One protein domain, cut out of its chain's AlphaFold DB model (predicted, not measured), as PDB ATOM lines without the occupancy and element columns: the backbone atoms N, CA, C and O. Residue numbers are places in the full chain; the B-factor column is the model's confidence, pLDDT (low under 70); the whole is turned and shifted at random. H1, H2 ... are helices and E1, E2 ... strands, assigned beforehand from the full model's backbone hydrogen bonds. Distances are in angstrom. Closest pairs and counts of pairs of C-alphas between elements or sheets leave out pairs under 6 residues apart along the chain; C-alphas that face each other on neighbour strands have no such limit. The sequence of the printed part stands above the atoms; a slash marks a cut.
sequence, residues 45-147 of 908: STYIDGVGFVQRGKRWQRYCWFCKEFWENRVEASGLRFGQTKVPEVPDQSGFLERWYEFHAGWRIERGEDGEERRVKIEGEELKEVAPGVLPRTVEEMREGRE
ATOM      1  N   SER A  45     165.099 111.849 130.635       87.94
ATOM      2  CA  SER A  45     164.866 110.466 131.036       87.94
ATOM      3  C   SER A  45     163.605 109.879 130.386       87.94
ATOM      4  O   SER A  45     162.481 110.390 130.485       87.94
ATOM      5  N   THR A  46     163.779 108.752 129.703       88.88
ATOM      6  CA  THR A  46     162.691 107.964 129.121       88.88
ATOM      7  C   THR A  46     162.767 106.550 129.655       88.88
ATOM      8  O   THR A  46     163.834 105.949 129.687       88.88
ATOM      9  N   TYR A  47     161.629 106.037 130.110       84.19
ATOM     10  CA  TYR A  47     161.533 104.661 130.567       84.19
ATOM     11  C   TYR A  47     161.341 103.738 129.365       84.19
ATOM     12  O   TYR A  47     160.455 103.980 128.540       84.19
ATOM     13  N   ILE A  48     162.157 102.695 129.286       80.31
ATOM     14  CA  ILE A  48     162.073 101.648 128.272       80.31
ATOM     15  C   ILE A  48     161.821 100.319 128.990       80.31
ATOM     16  O   ILE A  48     162.625  99.898 129.826       80.31
ATOM     17  N   ASP A  49     160.700  99.665 128.660       75.44
ATOM     18  CA  ASP A  49     160.324  98.352 129.203       75.44
ATOM     19  C   ASP A  49     161.496  97.361 129.021       75.44
ATOM     20  O   ASP A  49     161.952  97.128 127.900       75.44
ATOM     21  N   GLY A  50     161.984  96.785 130.124       82.25
ATOM     22  CA  GLY A  50     163.090  95.815 130.133       82.25
ATOM     23  C   GLY A  50     164.505  96.404 130.211       82.25
ATOM     24  O   GLY A  50     165.445  95.643 130.407       82.25
ATOM     25  N   VAL A  51     164.664  97.727 130.104       77.31
ATOM     26  CA  VAL A  51     165.962  98.425 130.249       77.31
ATOM     27  C   VAL A  51     165.955  99.389 131.440       77.31
ATOM     28  O   VAL A  51     166.980  99.594 132.079       77.31
ATOM     29  N   GLY A  52     164.796  99.960 131.781       84.75
ATOM     30  CA  GLY A  52     164.667 100.957 132.845       84.75
ATOM     31  C   GLY A  52     164.711 102.391 132.312       84.75
ATOM     32  O   GLY A  52     164.320 102.658 131.175       84.75
ATOM     33  N   PHE A  53     165.124 103.344 133.149       86.12
ATOM     34  CA  PHE A  53     165.241 104.750 132.751       86.12
ATOM     35  C   PHE A  53     166.549 104.998 131.992       86.12
ATOM     36  O   PHE A  53     167.625 104.751 132.523       86.12
ATOM     37  N   VAL A  54     166.459 105.548 130.777       87.69
ATOM     38  CA  VAL A  54     167.616 105.933 129.950       87.69
ATOM     39  C   VAL A  54     167.585 107.423 129.592       87.69
ATOM     40  O   VAL A  54     166.517 107.990 129.348       87.69
ATOM     41  N   GLN A  55     168.755 108.064 129.519       86.31
ATOM     42  CA  GLN A  55     168.917 109.485 129.165       86.31
ATOM     43  C   GLN A  55     169.008 109.678 127.643       86.31
ATOM     44  O   GLN A  55     170.043 110.039 127.096       86.31
ATOM     45  N   ARG A  56     167.924 109.357 126.928       84.56
ATOM     46  CA  ARG A  56     167.847 109.469 125.452       84.56
ATOM     47  C   ARG A  56     166.583 110.174 124.948       84.56
ATOM     48  O   ARG A  56     166.355 110.274 123.748       84.56
ATOM     49  N   GLY A  57     165.718 110.623 125.850       86.50
ATOM     50  CA  GLY A  57     164.442 111.243 125.511       86.50
ATOM     51  C   GLY A  57     164.576 112.678 125.015       86.50
ATOM     52  O   GLY A  57     165.443 113.425 125.462       86.50
ATOM     53  N   LYS A  58     163.645 113.085 124.147       90.94
ATOM     54  CA  LYS A  58     163.435 114.485 123.746       90.94
ATOM     55  C   LYS A  58     162.602 115.214 124.805       90.94
ATOM     56  O   LYS A  58     161.731 114.600 125.432       90.94
ATOM     57  N   ARG A  59     162.767 116.533 124.948       91.12
ATOM     58  CA  ARG A  59     161.974 117.341 125.899       91.12
ATOM     59  C   ARG A  59     160.467 117.189 125.669       91.12
ATOM     60  O   ARG A  59     159.710 116.905 126.602       91.12
ATOM     61  N   TRP A  60     160.053 117.304 124.406       91.62
ATOM     62  CA  TRP A  60     158.656 117.258 123.964       91.62
ATOM     63  C   TRP A  60     158.078 115.845 123.821       91.62
ATOM     64  O   TRP A  60     156.898 115.704 123.506       91.62
ATOM     65  N   GLN A  61     158.851 114.789 124.110       90.31
ATOM     66  CA  GLN A  61     158.415 113.389 123.970       90.31
ATOM     67  C   GLN A  61     157.137 113.075 124.768       90.31
ATOM     68  O   GLN A  61     156.358 112.206 124.378       90.31
ATOM     69  N   ARG A  62     156.928 113.777 125.891       89.31
ATOM     70  CA  ARG A  62     155.765 113.625 126.783       89.31
ATOM     71  C   ARG A  62     154.743 114.759 126.666       89.31
ATOM     72  O   ARG A  62     153.810 114.813 127.464       89.31
ATOM     73  N   TYR A  63     154.905 115.667 125.705       93.19
ATOM     74  CA  TYR A  63     153.880 116.668 125.424       93.19
ATOM     75  C   TYR A  63     152.630 116.001 124.846       93.19
ATOM     76  O   TYR A  63     152.624 114.818 124.496       93.19
ATOM     77  N   CYS A  64     151.535 116.758 124.743       92.81
ATOM     78  CA  CYS A  64     150.379 116.258 124.009       92.81
ATOM     79  C   CYS A  64     150.773 115.926 122.560       92.81
ATOM     80  O   CYS A  64     151.671 116.561 122.012       92.81
ATOM     81  N   TRP A  65     150.090 114.951 121.950       89.69
ATOM     82  CA  TRP A  65     150.437 114.427 120.624       89.69
ATOM     83  C   TRP A  65     150.704 115.532 119.589       89.69
ATOM     84  O   TRP A  65     151.751 115.521 118.958       89.69
ATOM     85  N   PHE A  66     149.815 116.525 119.482       92.56
ATOM     86  CA  PHE A  66     149.968 117.603 118.501       92.56
ATOM     87  C   PHE A  66     151.153 118.531 118.797       92.56
ATOM     88  O   PHE A  66     151.887 118.882 117.882       92.56
ATOM     89  N   CYS A  67     151.409 118.877 120.066       93.25
ATOM     90  CA  CYS A  67     152.624 119.616 120.420       93.25
ATOM     91  C   CYS A  67     153.885 118.785 120.165       93.25
ATOM     92  O   CYS A  67     154.897 119.345 119.766       93.25
ATOM     93  N   LYS A  68     153.846 117.470 120.410       93.44
ATOM     94  CA  LYS A  68     154.976 116.587 120.123       93.44
ATOM     95  C   LYS A  68     155.283 116.593 118.623       93.44
ATOM     96  O   LYS A  68     156.420 116.857 118.264       93.44
ATOM     97  N   GLU A  69     154.275 116.350 117.787       92.44
ATOM     98  CA  GLU A  69     154.393 116.325 116.322       92.44
ATOM     99  C   GLU A  69     154.860 117.682 115.775       92.44
ATOM    100  O   GLU A  69     155.807 117.736 115.000       92.44
ATOM    101  N   PHE A  70     154.296 118.785 116.284       93.00
ATOM    102  CA  PHE A  70     154.734 120.143 115.951       93.00
ATOM    103  C   PHE A  70     156.233 120.348 116.195       93.00
ATOM    104  O   PHE A  70     156.944 120.815 115.311       93.00
ATOM    105  N   TRP A  71     156.726 119.996 117.387       92.50
ATOM    106  CA  TRP A  71     158.137 120.196 117.727       92.50
ATOM    107  C   TRP A  71     159.066 119.171 117.074       92.50
ATOM    108  O   TRP A  71     160.218 119.504 116.826       92.50
ATOM    109  N   GLU A  72     158.592 117.964 116.744       91.88
ATOM    110  CA  GLU A  72     159.342 117.037 115.884       91.88
ATOM    111  C   GLU A  72     159.569 117.661 114.501       91.88
ATOM    112  O   GLU A  72     160.721 117.809 114.103       91.88
ATOM    113  N   ASN A  73     158.509 118.150 113.853       89.94
ATOM    114  CA  ASN A  73     158.596 118.745 112.518       89.94
ATOM    115  C   ASN A  73     159.422 120.039 112.503       89.94
ATOM    116  O   ASN A  73     160.241 120.240 111.611       89.94
ATOM    117  N   ARG A  74     159.264 120.919 113.502       89.69
ATOM    118  CA  ARG A  74     160.005 122.193 113.557       89.69
ATOM    119  C   ARG A  74     161.500 122.015 113.812       89.69
ATOM    120  O   ARG A  74     162.292 122.755 113.240       89.69
ATOM    121  N   VAL A  75     161.884 121.045 114.641       89.69
ATOM    122  CA  VAL A  75     163.301 120.733 114.899       89.69
ATOM    123  C   VAL A  75     163.930 120.014 113.709       89.69
ATOM    124  O   VAL A  75     165.059 120.315 113.335       89.69
ATOM    125  N   GLU A  76     163.197 119.101 113.075       85.81
ATOM    126  CA  GLU A  76     163.652 118.440 111.852       85.81
ATOM    127  C   GLU A  76     163.799 119.434 110.689       85.81
ATOM    128  O   GLU A  76     164.766 119.373 109.931       85.81
ATOM    129  N   ALA A  77     162.887 120.403 110.575       81.31
ATOM    130  CA  ALA A  77     162.972 121.474 109.589       81.31
ATOM    131  C   ALA A  77     164.150 122.427 109.840       81.31
ATOM    132  O   ALA A  77     164.701 122.944 108.877       81.31
ATOM    133  N   SER A  78     164.565 122.647 111.091       82.38
ATOM    134  CA  SER A  78     165.714 123.512 111.390       82.38
ATOM    135  C   SER A  78     167.068 122.814 111.236       82.38
ATOM    136  O   SER A  78     168.097 123.475 111.311       82.38
ATOM    137  N   GLY A  79     167.098 121.482 111.093       81.12
ATOM    138  CA  GLY A  79     168.337 120.700 111.007       81.12
ATOM    139  C   GLY A  79     169.179 120.684 112.293       81.12
ATOM    140  O   GLY A  79     170.310 120.201 112.280       81.12
ATOM    141  N   LEU A  80     168.648 121.192 113.409       83.25
ATOM    142  CA  LEU A  80     169.361 121.226 114.688       83.25
ATOM    143  C   LEU A  80     169.368 119.835 115.326       83.25
ATOM    144  O   LEU A  80     168.354 119.133 115.339       83.25
ATOM    145  N   ARG A  81     170.492 119.448 115.939       80.75
ATOM    146  CA  ARG A  81     170.532 118.226 116.755       80.75
ATOM    147  C   ARG A  81     169.694 118.433 118.015       80.75
ATOM    148  O   ARG A  81     169.691 119.520 118.585       80.75
ATOM    149  N   PHE A  82     169.050 117.381 118.525       80.62
ATOM    150  CA  PHE A  82     168.174 117.497 119.706       80.62
ATOM    151  C   PHE A  82     168.866 118.141 120.919       80.62
ATOM    152  O   PHE A  82     168.241 118.933 121.618       80.62
ATOM    153  N   GLY A  83     170.161 117.873 121.122       81.50
ATOM    154  CA  GLY A  83     170.935 118.465 122.216       81.50
ATOM    155  C   GLY A  83     171.159 119.979 122.109       81.50
ATOM    156  O   GLY A  83     171.432 120.620 123.117       81.50
ATOM    157  N   GLN A  84     171.012 120.552 120.911       84.50
ATOM    158  CA  GLN A  84     171.146 121.988 120.637       84.50
ATOM    159  C   GLN A  84     169.805 122.733 120.741       84.50
ATOM    160  O   GLN A  84     169.769 123.960 120.688       84.50
ATOM    161  N   THR A  85     168.686 122.014 120.884       88.81
ATOM    162  CA  THR A  85     167.351 122.627 120.917       88.81
ATOM    163  C   THR A  85     166.989 123.168 122.299       88.81
ATOM    164  O   THR A  85     167.209 122.522 123.325       88.81
ATOM    165  N   LYS A  86     166.343 124.338 122.327       89.69
ATOM    166  CA  LYS A  86     165.773 124.957 123.532       89.69
ATOM    167  C   LYS A  86     164.303 125.297 123.307       89.69
ATOM    168  O   LYS A  86     163.917 126.451 123.295       89.69
ATOM    169  N   VAL A  87     163.464 124.286 123.105       90.94
ATOM    170  CA  VAL A  87     162.026 124.468 122.833       90.94
ATOM    171  C   VAL A  87     161.313 125.179 124.002       90.94
ATOM    172  O   VAL A  87     161.350 124.627 125.105       90.94
ATOM    173  N   PRO A  88     160.601 126.309 123.791       87.62
ATOM    174  CA  PRO A  88     160.137 126.849 122.502       87.62
ATOM    175  C   PRO A  88     161.013 127.931 121.837       87.62
ATOM    176  O   PRO A  88     160.638 128.402 120.771       87.62
ATOM    177  N   GLU A  89     162.121 128.338 122.448       86.75
ATOM    178  CA  GLU A  89     162.988 129.441 122.002       86.75
ATOM    179  C   GLU A  89     163.846 129.075 120.783       86.75
ATOM    180  O   GLU A  89     163.943 129.847 119.837       86.75
ATOM    181  N   VAL A  90     164.461 127.887 120.796       86.31
ATOM    182  CA  VAL A  90     165.354 127.408 119.728       86.31
ATOM    183  C   VAL A  90     164.836 126.073 119.187       86.31
ATOM    184  O   VAL A  90     164.733 125.116 119.973       86.31
ATOM    185  N   PRO A  91     164.554 125.945 117.875       86.56
ATOM    186  CA  PRO A  91     164.761 126.937 116.802       86.56
ATOM    187  C   PRO A  91     163.803 128.134 116.877       86.56
ATOM    188  O   PRO A  91     162.686 127.966 117.366       86.56
ATOM    189  N   ASP A  92     164.200 129.298 116.346       86.31
ATOM    190  CA  ASP A  92     163.307 130.463 116.290       86.31
ATOM    191  C   ASP A  92     162.040 130.139 115.475       86.31
ATOM    192  O   ASP A  92     162.059 129.476 114.431       86.31
ATOM    193  N   GLN A  93     160.899 130.545 116.021       85.81
ATOM    194  CA  GLN A  93     159.569 130.279 115.486       85.81
ATOM    195  C   GLN A  93     158.909 131.528 114.906       85.81
ATOM    196  O   GLN A  93     157.839 131.389 114.316       85.81
ATOM    197  N   SER A  94     159.505 132.713 115.057       85.81
ATOM    198  CA  SER A  94     158.920 133.999 114.660       85.81
ATOM    199  C   SER A  94     158.387 133.984 113.216       85.81
ATOM    200  O   SER A  94     157.175 134.093 113.011       85.81
ATOM    201  N   GLY A  95     159.251 133.706 112.235       83.88
ATOM    202  CA  GLY A  95     158.886 133.682 110.815       83.88
ATOM    203  C   GLY A  95     157.922 132.552 110.439       83.88
ATOM    204  O   GLY A  95     157.053 132.721 109.585       83.88
ATOM    205  N   PHE A  96     158.005 131.397 111.110       89.50
ATOM    206  CA  PHE A  96     157.031 130.320 110.901       89.50
ATOM    207  C   PHE A  96     155.643 130.721 111.399       89.50
ATOM    208  O   PHE A  96     154.653 130.491 110.709       89.50
ATOM    209  N   LEU A  97     155.563 131.298 112.599       90.38
ATOM    210  CA  LEU A  97     154.300 131.707 113.201       90.38
ATOM    211  C   LEU A  97     153.639 132.805 112.378       90.38
ATOM    212  O   LEU A  97     152.436 132.728 112.158       90.38
ATOM    213  N   GLU A  98     154.411 133.784 111.911       89.25
ATOM    214  CA  GLU A  98     153.921 134.841 111.029       89.25
ATOM    215  C   GLU A  98     153.279 134.249 109.772       89.25
ATOM    216  O   GLU A  98     152.074 134.405 109.580       89.25
ATOM    217  N   ARG A  99     154.030 133.448 109.000       86.81
ATOM    218  CA  ARG A  99     153.514 132.795 107.786       86.81
ATOM    219  C   ARG A  99     152.314 131.897 108.076       86.81
ATOM    220  O   ARG A  99     151.341 131.897 107.330       86.81
ATOM    221  N   TRP A 100     152.340 131.141 109.172       90.56
ATOM    222  CA  TRP A 100     151.217 130.287 109.557       90.56
ATOM    223  C   TRP A 100     149.952 131.106 109.852       90.56
ATOM    224  O   TRP A 100     148.859 130.719 109.439       90.56
ATOM    225  N   TYR A 101     150.083 132.254 110.528       90.81
ATOM    226  CA  TYR A 101     148.952 133.137 110.816       90.81
ATOM    227  C   TYR A 101     148.420 133.867 109.576       90.81
ATOM    228  O   TYR A 101     147.229 134.167 109.541       90.81
ATOM    229  N   GLU A 102     149.235 134.095 108.545       89.69
ATOM    230  CA  GLU A 102     148.757 134.588 107.245       89.69
ATOM    231  C   GLU A 102     147.832 133.570 106.565       89.69
ATOM    232  O   GLU A 102     146.743 133.925 106.110       89.69
ATOM    233  N   PHE A 103     148.212 132.284 106.565       87.88
ATOM    234  CA  PHE A 103     147.349 131.203 106.075       87.88
ATOM    235  C   PHE A 103     146.089 131.034 106.928       87.88
ATOM    236  O   PHE A 103     145.016 130.773 106.392       87.88
ATOM    237  N   HIS A 104     146.197 131.212 108.249       88.44
ATOM    238  CA  HIS A 104     145.050 131.176 109.163       88.44
ATOM    239  C   HIS A 104     144.065 132.326 108.915       88.44
ATOM    240  O   HIS A 104     142.855 132.118 108.940       88.44
ATOM    241  N   ALA A 105     144.573 133.530 108.642       87.44
ATOM    242  CA  ALA A 105     143.759 134.700 108.326       87.44
ATOM    243  C   ALA A 105     143.208 134.678 106.887       87.44
ATOM    244  O   ALA A 105     142.185 135.312 106.617       87.44
ATOM    245  N   GLY A 106     143.874 133.963 105.972       86.12
ATOM    246  CA  GLY A 106     143.540 133.886 104.545       86.12
ATOM    247  C   GLY A 106     144.027 135.084 103.719       86.12
ATOM    248  O   GLY A 106     143.596 135.269 102.578       86.12
ATOM    249  N   TRP A 107     144.890 135.932 104.282       85.62
ATOM    250  CA  TRP A 107     145.467 137.100 103.613       85.62
ATOM    251  C   TRP A 107     146.804 137.507 104.245       85.62
ATOM    252  O   TRP A 107     147.021 137.306 105.439       85.62
ATOM    253  N   ARG A 108     147.677 138.122 103.441       84.62
ATOM    254  CA  ARG A 108     148.936 138.765 103.857       84.62
ATOM    255  C   ARG A 108     148.855 140.268 103.623       84.62
ATOM    256  O   ARG A 108     148.162 140.721 102.711       84.62
ATOM    257  N   ILE A 109     149.552 141.041 104.453       84.69
ATOM    258  CA  ILE A 109     149.754 142.475 104.230       84.69
ATOM    259  C   ILE A 109     151.055 142.653 103.459       84.69
ATOM    260  O   ILE A 109     152.121 142.328 103.968       84.69
ATOM    261  N   GLU A 110     150.971 143.200 102.256       81.25
ATOM    262  CA  GLU A 110     152.130 143.692 101.523       81.25
ATOM    263  C   GLU A 110     152.202 145.206 101.689       81.25
ATOM    264  O   GLU A 110     151.218 145.915 101.468       81.25
ATOM    265  N   ARG A 111     153.362 145.716 102.100       81.88
ATOM    266  CA  ARG A 111     153.628 147.156 102.096       81.88
ATOM    267  C   ARG A 111     154.177 147.528 100.728       81.88
ATOM    268  O   ARG A 111     155.248 147.059 100.356       81.88
ATOM    269  N   GLY A 112     153.425 148.332  99.982       76.50
ATOM    270  CA  GLY A 112     153.904 148.908  98.729       76.50
ATOM    271  C   GLY A 112     155.061 149.880  98.966       76.50
ATOM    272  O   GLY A 112     155.282 150.334 100.089       76.50
ATOM    273  N   GLU A 113     155.774 150.234  97.899       72.75
ATOM    274  CA  GLU A 113     156.914 151.168  97.939       72.75
ATOM    275  C   GLU A 113     156.536 152.554  98.510       72.75
ATOM    276  O   GLU A 113     157.371 153.221  99.114       72.75
ATOM    277  N   ASP A 114     155.255 152.932  98.427       72.94
ATOM    278  CA  ASP A 114     154.691 154.175  98.976       72.94
ATOM    279  C   ASP A 114     154.252 154.070 100.457       72.94
ATOM    280  O   ASP A 114     153.680 155.006 101.016       72.94
ATOM    281  N   GLY A 115     154.467 152.918 101.107       76.44
ATOM    282  CA  GLY A 115     154.038 152.652 102.487       76.44
ATOM    283  C   GLY A 115     152.558 152.275 102.649       76.44
ATOM    284  O   GLY A 115     152.110 152.049 103.774       76.44
ATOM    285  N   GLU A 116     151.792 152.173 101.557       78.06
ATOM    286  CA  GLU A 116     150.413 151.672 101.585       78.06
ATOM    287  C   GLU A 116     150.368 150.161 101.878       78.06
ATOM    288  O   GLU A 116     150.991 149.356 101.185       78.06
ATOM    289  N   GLU A 117     149.587 149.763 102.885       86.50
ATOM    290  CA  GLU A 117     149.335 148.362 103.232       86.50
ATOM    291  C   GLU A 117     148.231 147.772 102.333       86.50
ATOM    292  O   GLU A 117     147.051 148.109 102.461       86.50
ATOM    293  N   ARG A 118     148.595 146.866 101.422       81.81
ATOM    294  CA  ARG A 118     147.663 146.125 100.558       81.81
ATOM    295  C   ARG A 118     147.442 144.719 101.106       81.81
ATOM    296  O   ARG A 118     148.389 144.017 101.443       81.81
ATOM    297  N   ARG A 119     146.179 144.285 101.197       84.38
ATOM    298  CA  ARG A 119     145.827 142.918 101.615       84.38
ATOM    299  C   ARG A 119     145.765 142.001 100.400       84.38
ATOM    300  O   ARG A 119     144.860 142.137  99.579       84.38
ATOM    301  N   VAL A 120     146.690 141.057 100.317       85.19
ATOM    302  CA  VAL A 120     146.735 140.030  99.274       85.19
ATOM    303  C   VAL A 120     146.087 138.761  99.808       85.19
ATOM    304  O   VAL A 120     146.450 138.277 100.877       85.19
ATOM    305  N   LYS A 121     145.091 138.232  99.093       86.62
ATOM    306  CA  LYS A 121     144.409 136.990  99.473       86.62
ATOM    307  C   LYS A 121     145.353 135.806  99.265       86.62
ATOM    308  O   LYS A 121     145.902 135.657  98.178       86.62
ATOM    309  N   ILE A 122     145.493 134.955 100.278       83.56
ATOM    310  CA  ILE A 122     146.283 133.725 100.189       83.56
ATOM    311  C   ILE A 122     145.318 132.547 100.114       83.56
ATOM    312  O   ILE A 122     144.520 132.324 101.022       83.56
ATOM    313  N   GLU A 123     145.402 131.787  99.024       78.94
ATOM    314  CA  GLU A 123     144.710 130.510  98.860       78.94
ATOM    315  C   GLU A 123     145.749 129.383  98.832       78.94
ATOM    316  O   GLU A 123     146.777 129.472  98.153       78.94
ATOM    317  N   GLY A 124     145.491 128.313  99.580       82.44
ATOM    318  CA  GLY A 124     146.418 127.198  99.738       82.44
ATOM    319  C   GLY A 124     145.739 125.958 100.304       82.44
ATOM    320  O   GLY A 124     144.513 125.887 100.373       82.44
ATOM    321  N   GLU A 125     146.545 124.975 100.694       84.00
ATOM    322  CA  GLU A 125     146.066 123.758 101.359       84.00
ATOM    323  C   GLU A 125     145.280 124.075 102.638       84.00
ATOM    324  O   GLU A 125     145.636 124.971 103.410       84.00
ATOM    325  N   GLU A 126     144.227 123.301 102.908       83.88
ATOM    326  CA  GLU A 126     143.450 123.471 104.132       83.88
ATOM    327  C   GLU A 126     144.289 123.063 105.357       83.88
ATOM    328  O   GLU A 126     144.781 121.939 105.460       83.88
ATOM    329  N   LEU A 127     144.403 123.956 106.345       85.38
ATOM    330  CA  LEU A 127     145.213 123.754 107.557       85.38
ATOM    331  C   LEU A 127     144.892 122.449 108.320       85.38
ATOM    332  O   LEU A 127     145.779 121.844 108.926       85.38
ATOM    333  N   LYS A 128     143.645 121.969 108.257       83.94
ATOM    334  CA  LYS A 128     143.192 120.695 108.852       83.94
ATOM    335  C   LYS A 128     143.775 119.444 108.179       83.94
ATOM    336  O   LYS A 128     143.734 118.363 108.769       83.94
ATOM    337  N   GLU A 129     144.329 119.583 106.978       84.12
ATOM    338  CA  GLU A 129     145.017 118.524 106.232       84.12
ATOM    339  C   GLU A 129     146.546 118.610 106.386       84.12
ATOM    340  O   GLU A 129     147.240 117.599 106.263       84.12
ATOM    341  N   VAL A 130     147.068 119.787 106.753       85.81
ATOM    342  CA  VAL A 130     148.501 120.060 106.944       85.81
ATOM    343  C   VAL A 130     148.954 119.683 108.353       85.81
ATOM    344  O   VAL A 130     148.373 120.134 109.341       85.81
ATOM    345  N   ALA A 131     150.001 118.860 108.457       86.06
ATOM    346  CA  ALA A 131     150.533 118.396 109.738       86.06
ATOM    347  C   ALA A 131     150.977 119.561 110.654       86.06
ATOM    348  O   ALA A 131     151.526 120.551 110.166       86.06
ATOM    349  N   PRO A 132     150.790 119.463 111.988       87.62
ATOM    350  CA  PRO A 132     151.276 120.472 112.925       87.62
ATOM    351  C   PRO A 132     152.772 120.745 112.744       87.62
ATOM    352  O   PRO A 132     153.569 119.816 112.693       87.62
ATOM    353  N   GLY A 133     153.162 122.018 112.683       86.44
ATOM    354  CA  GLY A 133     154.567 122.421 112.524       86.44
ATOM    355  C   GLY A 133     155.061 122.475 111.076       86.44
ATOM    356  O   GLY A 133     156.219 122.820 110.859       86.44
ATOM    357  N   VAL A 134     154.189 122.195 110.102       87.38
ATOM    358  CA  VAL A 134     154.449 122.325 108.661       87.38
ATOM    359  C   VAL A 134     153.617 123.483 108.097       87.38
ATOM    360  O   VAL A 134     152.484 123.701 108.530       87.38
ATOM    361  N   LEU A 135     154.181 124.254 107.161       87.12
ATOM    362  CA  LEU A 135     153.451 125.331 106.478       87.12
ATOM    363  C   LEU A 135     152.576 124.767 105.338       87.12
ATOM    364  O   LEU A 135     153.001 123.833 104.651       87.12
ATOM    365  N   PRO A 136     151.365 125.312 105.115       85.44
ATOM    366  CA  PRO A 136     150.558 124.989 103.937       85.44
ATOM    367  C   PRO A 136     151.243 125.409 102.632       85.44
ATOM    368  O   PRO A 136     151.922 126.433 102.595       85.44
ATOM    369  N   ARG A 137     151.017 124.645 101.554       84.06
ATOM    370  CA  ARG A 137     151.417 125.041 100.190       84.06
ATOM    371  C   ARG A 137     150.408 126.012  99.588       84.06
ATOM    372  O   ARG A 137     149.204 125.864  99.820       84.06
ATOM    373  N   THR A 138     150.870 126.970  98.790       84.69
ATOM    374  CA  THR A 138     149.979 127.861  98.027       84.69
ATOM    375  C   THR A 138     149.373 127.135  96.818       84.69
ATOM    376  O   THR A 138     149.872 126.102  96.365       84.69
ATOM    377  N   VAL A 139     148.274 127.659  96.265       81.19
ATOM    378  CA  VAL A 139     147.661 127.103  95.039       81.19
ATOM    379  C   VAL A 139     148.628 127.124  93.850       81.19
ATOM    380  O   VAL A 139     148.591 126.219  93.019       81.19
ATOM    381  N   GLU A 140     149.504 128.124  93.772       76.88
ATOM    382  CA  GLU A 140     150.530 128.237  92.728       76.88
ATOM    383  C   GLU A 140     151.567 127.114  92.849       76.88
ATOM    384  O   GLU A 140     151.800 126.394  91.881       76.88
ATOM    385  N   GLU A 141     152.076 126.857  94.059       79.00
ATOM    386  CA  GLU A 141     153.008 125.753  94.336       79.00
ATOM    387  C   GLU A 141     152.399 124.378  94.021       79.00
ATOM    388  O   GLU A 141     153.078 123.494  93.495       79.00
ATOM    389  N   MET A 142     151.102 124.196  94.299       77.06
ATOM    390  CA  MET A 142     150.385 122.966  93.951       77.06
ATOM    391  C   MET A 142     150.179 122.804  92.441       77.06
ATOM    392  O   MET A 142     150.269 121.684  91.938       77.06
ATOM    393  N   ARG A 143     149.907 123.893  91.706       76.56
ATOM    394  CA  ARG A 143     149.762 123.861  90.237       76.56
ATOM    395  C   ARG A 143     151.078 123.560  89.535       76.56
ATOM    396  O   ARG A 143     151.071 122.884  88.512       76.56
ATOM    397  N   GLU A 144     152.184 124.033  90.093       77.12
ATOM    398  CA  GLU A 144     153.533 123.761  89.593       77.12
ATOM    399  C   GLU A 144     154.035 122.354  89.943       77.12
ATOM    400  O   GLU A 144     155.101 121.951  89.486       77.12
ATOM    401  N   GLY A 145     153.272 121.583  90.725       67.69
ATOM    402  CA  GLY A 145     153.623 120.212  91.084       67.69
ATOM    403  C   GLY A 145     154.813 120.106  92.036       67.69
ATOM    404  O   GLY A 145     155.349 119.009  92.178       67.69
ATOM    405  N   ARG A 146     155.211 121.201  92.702       66.88
ATOM    406  CA  ARG A 146     156.322 121.178  93.661       66.88
ATOM    407  C   ARG A 146     155.991 120.233  94.808       66.88
ATOM    408  O   ARG A 146     154.954 120.359  95.484       66.88
ATOM    409  N   GLU A 147     156.866 119.261  95.029       58.84
ATOM    410  CA  GLU A 147     156.698 118.328  96.135       58.84
ATOM    411  C   GLU A 147     156.955 119.046  97.468       58.84
ATOM    412  O   GLU A 147     157.739 119.990  97.564       58.84
TER     413      GLU A 147
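What this domain is: This is residues 45 to 147 of the 908 residues of the protein "RING-type domain-containing protein" of Rachicladosporium sp. CCFEE 5018 (UniProt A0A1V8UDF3). Picture a long, loose rod with a two-stranded hairpin at each end, E1 and E2 at one and E3 and E4 at the other, and with the helices H2 and H3 and unnamed loops between them. Short H1 sits between the first hairpin and H2; after E4 an unnamed stretch folds back to the middle before short H4. The printed part has 103 residues, in the order E1 E2 H1 H2 H3 E3 E4 H4; both sheets are antiparallel and the class is mixed. The radius of gyration of the C-alphas is 18.2 A, and the spans are 63 by 29 by 22 A.

How they stand to each other: Start with the hairpin of E1, residues 45 to 48, and E2, residues 52 to 57, where N 46 and O 54 are 2.9 A apart, within hydrogen-bond range. Next, H1, residues 59 to 62, touches H2, residues 65 to 78, through H2's residues 67 to 71 alone; their closest C-alphas, of Trp 60 and Lys 68, are 5.4 A apart. H3, residues 94 to 105, is apart from H2. Its closest C-alpha pair with E3, residues 107 to 111, is Glu 102 and Arg 108, 5.4 A. E3 forms a hairpin with E4, residues 117 to 121, with N 108 and O 120 at 2.8 A. H4, residues 139 to 143, touches no helix. In H2, H3 and H4 every O i to N i+4 pair is within hydrogen-bond range; H1 is too short for one.

Where its parts are: Find C-alpha 45 at (164.866, 110.466, 131.036), where E1 begins. H2 runs 20.0 A from C-alpha 65 at (150.437, 114.427, 120.624), and H3 runs 16.4 A. E2, E3 and E4 measure 12.6, 13.0 and 13.0 A. H4 ends at C-alpha 143, (149.762, 123.861, 90.237).

The domain as a whole: The C-alphas farthest apart, of Gly 50 and Asp 114, are 66.7 A apart. The printed part has no cut. The links H2 to H3 and E4 to H4 are long. Residues 145 to 147 have pLDDT under 70.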